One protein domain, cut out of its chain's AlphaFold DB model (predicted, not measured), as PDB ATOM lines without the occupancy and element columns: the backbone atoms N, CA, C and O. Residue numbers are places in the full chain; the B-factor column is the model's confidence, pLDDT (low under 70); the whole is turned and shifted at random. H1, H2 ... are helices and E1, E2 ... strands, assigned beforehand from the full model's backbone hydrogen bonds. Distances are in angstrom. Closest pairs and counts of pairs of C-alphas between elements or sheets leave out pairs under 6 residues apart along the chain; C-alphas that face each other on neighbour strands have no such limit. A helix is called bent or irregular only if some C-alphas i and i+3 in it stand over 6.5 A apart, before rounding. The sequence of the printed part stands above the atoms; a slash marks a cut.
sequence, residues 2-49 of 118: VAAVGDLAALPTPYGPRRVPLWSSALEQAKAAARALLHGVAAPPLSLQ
ATOM      1  N   VAL A   2     114.711  99.008  91.139       95.56
ATOM      2  CA  VAL A   2     114.205 100.009  90.184       95.56
ATOM      3  C   VAL A   2     114.706 101.378  90.621       95.56
ATOM      4  O   VAL A   2     114.648 101.701  91.806       95.56
ATOM      5  N   ALA A   3     115.193 102.172  89.670       96.06
ATOM      6  CA  ALA A   3     115.619 103.546  89.898       96.06
ATOM      7  C   ALA A   3     114.912 104.490  88.919       96.06
ATOM      8  O   ALA A   3     114.705 104.144  87.758       96.06
ATOM      9  N   ALA A   4     114.575 105.693  89.387       97.06
ATOM     10  CA  ALA A   4     114.081 106.786  88.558       97.06
ATOM     11  C   ALA A   4     115.169 107.858  88.438       97.06
ATOM     12  O   ALA A   4     115.754 108.255  89.447       97.06
ATOM     13  N   VAL A   5     115.447 108.316  87.215       97.62
ATOM     14  CA  VAL A   5     116.480 109.323  86.930       97.62
ATOM     15  C   VAL A   5     116.031 110.283  85.830       97.62
ATOM     16  O   VAL A   5     115.172 109.953  85.013       97.62
ATOM     17  N   GLY A   6     116.656 111.456  85.778       96.94
ATOM     18  CA  GLY A   6     116.462 112.442  84.718       96.94
ATOM     19  C   GLY A   6     115.259 113.352  84.946       96.94
ATOM     20  O   GLY A   6     114.815 113.566  86.072       96.94
ATOM     21  N   ASP A   7     114.738 113.910  83.855       97.50
ATOM     22  CA  ASP A   7     113.776 115.021  83.872       97.50
ATOM     23  C   ASP A   7     112.415 114.682  84.503       97.50
ATOM     24  O   ASP A   7     111.659 115.580  84.893       97.50
ATOM     25  N   LEU A   8     112.086 113.391  84.597       97.06
ATOM     26  CA  LEU A   8     110.848 112.901  85.205       97.06
ATOM     27  C   LEU A   8     110.994 112.631  86.707       97.06
ATOM     28  O   LEU A   8     109.990 112.623  87.418       97.06
ATOM     29  N   ALA A   9     112.217 112.437  87.204       97.06
ATOM     30  CA  ALA A   9     112.453 112.105  88.600       97.06
ATOM     31  C   ALA A   9     112.388 113.358  89.483       97.06
ATOM     32  O   ALA A   9     113.067 114.360  89.241       97.06
ATOM     33  N   ALA A  10     111.566 113.296  90.531       96.31
ATOM     34  CA  ALA A  10     111.585 114.280  91.602       96.31
ATOM     35  C   ALA A  10     112.614 113.859  92.657       96.31
ATOM     36  O   ALA A  10     112.610 112.715  93.109       96.31
ATOM     37  N   LEU A  11     113.472 114.790  93.064       93.31
ATOM     38  CA  LEU A  11     114.460 114.589  94.122       93.31
ATOM     39  C   LEU A  11     114.249 115.594  95.262       93.31
ATOM     40  O   LEU A  11     113.681 116.667  95.028       93.31
ATOM     41  N   PRO A  12     114.705 115.288  96.487       91.88
ATOM     42  CA  PRO A  12     114.769 116.276  97.557       91.88
ATOM     43  C   PRO A  12     115.649 117.464  97.146       91.88
ATOM     44  O   PRO A  12     116.779 117.281  96.694       91.88
ATOM     45  N   THR A  13     115.137 118.681  97.312       89.06
ATOM     46  CA  THR A  13     115.882 119.937  97.120       89.06
ATOM     47  C   THR A  13     115.671 120.838  98.341       89.06
ATOM     48  O   THR A  13     114.743 120.578  99.115       89.06
ATOM     49  N   PRO A  14     116.447 121.927  98.510       84.56
ATOM     50  CA  PRO A  14     116.180 122.922  99.554       84.56
ATOM     51  C   PRO A  14     114.756 123.509  99.511       84.56
ATOM     52  O   PRO A  14     114.256 124.006 100.512       84.56
ATOM     53  N   TYR A  15     114.070 123.400  98.369       85.50
ATOM     54  CA  TYR A  15     112.712 123.901  98.151       85.50
ATOM     55  C   TYR A  15     111.648 122.787  98.132       85.50
ATOM     56  O   TYR A  15     110.607 122.946  97.481       85.50
ATOM     57  N   GLY A  16     111.935 121.643  98.762       91.50
ATOM     58  CA  GLY A  16     111.094 120.441  98.761       91.50
ATOM     59  C   GLY A  16     111.338 119.505  97.565       91.50
ATOM     60  O   GLY A  16     112.258 119.732  96.773       91.50
ATOM     61  N   PRO A  17     110.550 118.423  97.419       94.88
ATOM     62  CA  PRO A  17     110.675 117.491  96.299       94.88
ATOM     63  C   PRO A  17     110.389 118.175  94.954       94.88
ATOM     64  O   PRO A  17     109.291 118.687  94.736       94.88
ATOM     65  N   ARG A  18     111.368 118.194  94.040       94.00
ATOM     66  CA  ARG A  18     111.242 118.856  92.729       94.00
ATOM     67  C   ARG A  18     111.907 118.067  91.613       94.00
ATOM     68  O   ARG A  18     112.900 117.377  91.826       94.00
ATOM     69  N   ARG A  19     111.379 118.228  90.396       95.69
ATOM     70  CA  ARG A  19     112.067 117.824  89.163       95.69
ATOM     71  C   ARG A  19     113.121 118.870  88.819       95.69
ATOM     72  O   ARG A  19     112.852 120.067  88.925       95.69
ATOM     73  N   VAL A  20     114.294 118.421  88.385       95.06
ATOM     74  CA  VAL A  20     115.404 119.294  87.973       95.06
ATOM     75  C   VAL A  20     115.803 118.914  86.544       95.06
ATOM     76  O   VAL A  20     116.754 118.151  86.372       95.06
ATOM     77  N   PRO A  21     115.068 119.395  85.519       95.56
ATOM     78  CA  PRO A  21     115.261 119.003  84.123       95.56
ATOM     79  C   PRO A  21     116.465 119.726  83.509       95.56
ATOM     80  O   PRO A  21     116.351 120.589  82.640       95.56
ATOM     81  N   LEU A  22     117.641 119.432  84.052       94.81
ATOM     82  CA  LEU A  22     118.923 119.930  83.585       94.81
ATOM     83  C   LEU A  22     119.742 118.740  83.115       94.81
ATOM     84  O   LEU A  22     119.864 117.752  83.842       94.81
ATOM     85  N   TRP A  23     120.406 118.879  81.970       93.12
ATOM     86  CA  TRP A  23     121.299 117.847  81.438       93.12
ATOM     87  C   TRP A  23     122.302 117.338  82.490       93.12
ATOM     88  O   TRP A  23     122.492 116.132  82.649       93.12
ATOM     89  N   SER A  24     122.894 118.241  83.284       93.50
ATOM     90  CA  SER A  24     123.829 117.834  84.338       93.50
ATOM     91  C   SER A  24     123.149 117.067  85.471       93.50
ATOM     92  O   SER A  24     123.778 116.212  86.081       93.50
ATOM     93  N   SER A  25     121.886 117.379  85.783       95.50
ATOM     94  CA  SER A  25     121.138 116.659  86.814       95.50
ATOM     95  C   SER A  25     120.850 115.232  86.371       95.50
ATOM     96  O   SER A  25     121.121 114.309  87.133       95.50
ATOM     97  N   ALA A  26     120.415 115.031  85.124       96.44
ATOM     98  CA  ALA A  26     120.204 113.694  84.574       96.44
ATOM     99  C   ALA A  26     121.475 112.831  84.657       96.44
ATOM    100  O   ALA A  26     121.419 111.686  85.108       96.44
ATOM    101  N   LEU A  27     122.635 113.404  84.313       95.75
ATOM    102  CA  LEU A  27     123.924 112.718  84.414       95.75
ATOM    103  C   LEU A  27     124.287 112.342  85.863       95.75
ATOM    104  O   LEU A  27     124.704 111.212  86.118       95.75
ATOM    105  N   GLU A  28     124.147 113.263  86.817       96.31
ATOM    106  CA  GLU A  28     124.487 112.985  88.220       96.31
ATOM    107  C   GLU A  28     123.507 112.003  88.876       96.31
ATOM    108  O   GLU A  28     123.930 111.117  89.623       96.31
ATOM    109  N   GLN A  29     122.219 112.082  88.539       97.31
ATOM    110  CA  GLN A  29     121.219 111.107  88.971       97.31
ATOM    111  C   GLN A  29     121.529 109.704  88.434       97.31
ATOM    112  O   GLN A  29     121.490 108.746  89.202       97.31
ATOM    113  N   ALA A  30     121.909 109.573  87.157       97.31
ATOM    114  CA  ALA A  30     122.291 108.286  86.573       97.31
ATOM    115  C   ALA A  30     123.490 107.653  87.302       97.31
ATOM    116  O   ALA A  30     123.465 106.466  87.626       97.31
ATOM    117  N   LYS A  31     124.515 108.452  87.636       97.31
ATOM    118  CA  LYS A  31     125.674 107.983  88.419       97.31
ATOM    119  C   LYS A  31     125.276 107.533  89.826       97.31
ATOM    120  O   LYS A  31     125.775 106.514  90.299       97.31
ATOM    121  N   ALA A  32     124.418 108.293  90.507       96.88
ATOM    122  CA  ALA A  32     123.940 107.942  91.843       96.88
ATOM    123  C   ALA A  32     123.093 106.659  91.822       96.88
ATOM    124  O   ALA A  32     123.338 105.757  92.619       96.88
ATOM    125  N   ALA A  33     122.172 106.539  90.864       97.06
ATOM    126  CA  ALA A  33     121.337 105.356  90.686       97.06
ATOM    127  C   ALA A  33     122.167 104.100  90.395       97.06
ATOM    128  O   ALA A  33     121.964 103.079  91.043       97.06
ATOM    129  N   ALA A  34     123.145 104.178  89.486       97.56
ATOM    130  CA  ALA A  34     124.025 103.050  89.185       97.56
ATOM    131  C   ALA A  34     124.779 102.564  90.435       97.56
ATOM    132  O   ALA A  34     124.814 101.367  90.710       97.56
ATOM    133  N   ARG A  35     125.324 103.486  91.239       97.62
ATOM    134  CA  ARG A  35     125.989 103.139  92.508       97.62
ATOM    135  C   ARG A  35     125.024 102.517  93.511       97.62
ATOM    136  O   ARG A  35     125.384 101.531  94.142       97.62
ATOM    137  N   ALA A  36     123.819 103.065  93.648       96.50
ATOM    138  CA  ALA A  36     122.802 102.535  94.552       96.50
ATOM    139  C   ALA A  36     122.360 101.118  94.155       96.50
ATOM    140  O   ALA A  36     122.226 100.260  95.018       96.50
ATOM    141  N   LEU A  37     122.197 100.848  92.857       97.12
ATOM    142  CA  LEU A  37     121.855  99.514  92.358       97.12
ATOM    143  C   LEU A  37     122.984  98.495  92.588       97.12
ATOM    144  O   LEU A  37     122.699  97.338  92.865       97.12
ATOM    145  N   LEU A  38     124.252  98.915  92.499       97.56
ATOM    146  CA  LEU A  38     125.410  98.030  92.694       97.56
ATOM    147  C   LEU A  38     125.790  97.808  94.163       97.56
ATOM    148  O   LEU A  38     126.329  96.758  94.504       97.56
ATOM    149  N   HIS A  39     125.568  98.801  95.025       97.19
ATOM    150  CA  HIS A  39     126.114  98.817  96.389       97.19
ATOM    151  C   HIS A  39     125.049  98.972  97.485       97.19
ATOM    152  O   HIS A  39     125.382  98.967  98.671       97.19
ATOM    153  N   GLY A  40     123.772  99.114  97.120       95.31
ATOM    154  CA  GLY A  40     122.676  99.294  98.068       95.31
ATOM    155  C   GLY A  40     122.900 100.491  98.994       95.31
ATOM    156  O   GLY A  40     123.309 101.568  98.560       95.31
ATOM    157  N   VAL A  41     122.662 100.289 100.292       93.12
ATOM    158  CA  VAL A  41     122.764 101.332 101.331       93.12
ATOM    159  C   VAL A  41     124.183 101.874 101.543       93.12
ATOM    160  O   VAL A  41     124.340 102.921 102.162       93.12
ATOM    161  N   ALA A  42     125.213 101.190 101.035       96.62
ATOM    162  CA  ALA A  42     126.594 101.662 101.106       96.62
ATOM    163  C   ALA A  42     126.926 102.712 100.028       96.62
ATOM    164  O   ALA A  42     127.991 103.330 100.073       96.62
ATOM    165  N   ALA A  43     126.046 102.920  99.041       97.00
ATOM    166  CA  ALA A  43     126.255 103.927  98.012       97.00
ATOM    167  C   ALA A  43     126.171 105.350  98.599       97.00
ATOM    168  O   ALA A  43     125.263 105.643  99.379       97.00
ATOM    169  N   PRO A  44     127.069 106.270  98.199       95.00
ATOM    170  CA  PRO A  44     126.980 107.653  98.641       95.00
ATOM    171  C   PRO A  44     125.700 108.314  98.104       95.00
ATOM    172  O   PRO A  44     125.313 108.053  96.957       95.00
ATOM    173  N   PRO A  45     125.064 109.208  98.883       92.19
ATOM    174  CA  PRO A  45     123.889 109.933  98.422       92.19
ATOM    175  C   PRO A  45     124.234 110.862  97.252       92.19
ATOM    176  O   PRO A  45     125.372 111.311  97.082       92.19
ATOM    177  N   LEU A  46     123.220 111.192  96.449       93.31
ATOM    178  CA  LEU A  46     123.341 112.203  95.405       93.31
ATOM    179  C   LEU A  46     123.686 113.563  96.032       93.31
ATOM    180  O   LEU A  46     122.881 114.142  96.755       93.31
ATOM    181  N   SER A  47     124.856 114.102  95.694       89.25
ATOM    182  CA  SER A  47     125.234 115.484  96.002       89.25
ATOM    183  C   SER A  47     125.070 116.336  94.743       89.25
ATOM    184  O   SER A  47     126.012 116.547  93.977       89.25
ATOM    185  N   LEU A  48     123.831 116.751  94.466       90.69
ATOM    186  CA  LEU A  48     123.525 117.515  93.261       90.69
ATOM    187  C   LEU A  48     123.926 118.983  93.434       90.69
ATOM    188  O   LEU A  48     123.412 119.688  94.299       90.69
ATOM    189  N   GLN A  49     124.768 119.470  92.525       91.06
ATOM    190  CA  GLN A  49     125.005 120.895  92.329       91.06
ATOM    191  C   GLN A  49     124.485 121.285  90.938       91.06
ATOM    192  O   GLN A  49     125.202 121.051  89.948       91.06
TER     193      GLN A  49
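Overview. This is residues 2 to 49 of the 118 residues of the protein "NAD(P)/FAD-dependent oxidoreductase" of Streptomyces sp. UH6 (UniProt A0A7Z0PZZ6). A small two-strand hairpin, E1 and E2, stands near the beginning of one long helix, H1, which runs away from it and kinks near residue 36. Residues 2 to 6 run beside H1 toward the hairpin, and residues 43 to 49 fold back along H1 on a different side from its far end. The printed part has 48 residues with two named strands and one named helix, in the order E1, E2, H1, and the sheet E1 - E2 is antiparallel. The class is mixed, helices and strands. The whole is compact, with a radius of gyration of the C-alphas of 10.4 A, and its C-alphas span 27 by 19 by 19 A.

Arrangement. The sheet has two strands, E1, residues 10 to 13, and E2, residues 16 to 19. They are antiparallel neighbours and form a hairpin, with 136 degrees between their N-to-C directions. C-alphas 10 and 19 face each other at 4.3 A, and C-alphas 13 and 16 face each other at 5.1 A. N 11 and O 18 are within hydrogen-bond range at 2.9 A, and so are N 16 and O 13 at 3.0 A. From E2 a tight link of 3 residues leads to H1, residues 23 to 42. E1 and H1 are apart, with no C-alpha of the one within 8 A of the other. H1 has a kink of 69 degrees near residue 36, and 14 of its 16 O i to N i+4 pairs are within hydrogen-bond range.

Along the chain. E1 runs from Ala 10, with its C-alpha at (111.585, 114.280, 91.602), to Thr 13. E2 runs from Gly 16 to Arg 19. H1 runs from Trp 23, with its C-alpha at (121.299, 117.847, 81.438), to Ala 42, with its C-alpha at (126.594, 101.662, 101.106), and measures 26.0 A from first to last C-alpha. H1 is irregular: C-alphas 38 and 41 are 9.6 A apart, where a regular helix has about 5 A.

Size, cuts and confidence. The two C-alphas farthest apart in the domain are those of Tyr 15 and Leu 38, at 29.3 A. The C-alphas of Val 2 and Gln 49, the first and last printed residues, are 23.6 A apart. The printed part is one domain, residues 2 to 49 of a full chain of 118 residues, and it has no cut. Both links, E1 to E2 and E2 to H1, are tight, and no link is long. The mean pLDDT of the printed part of this model is 94.8, and no printed residue is under 70.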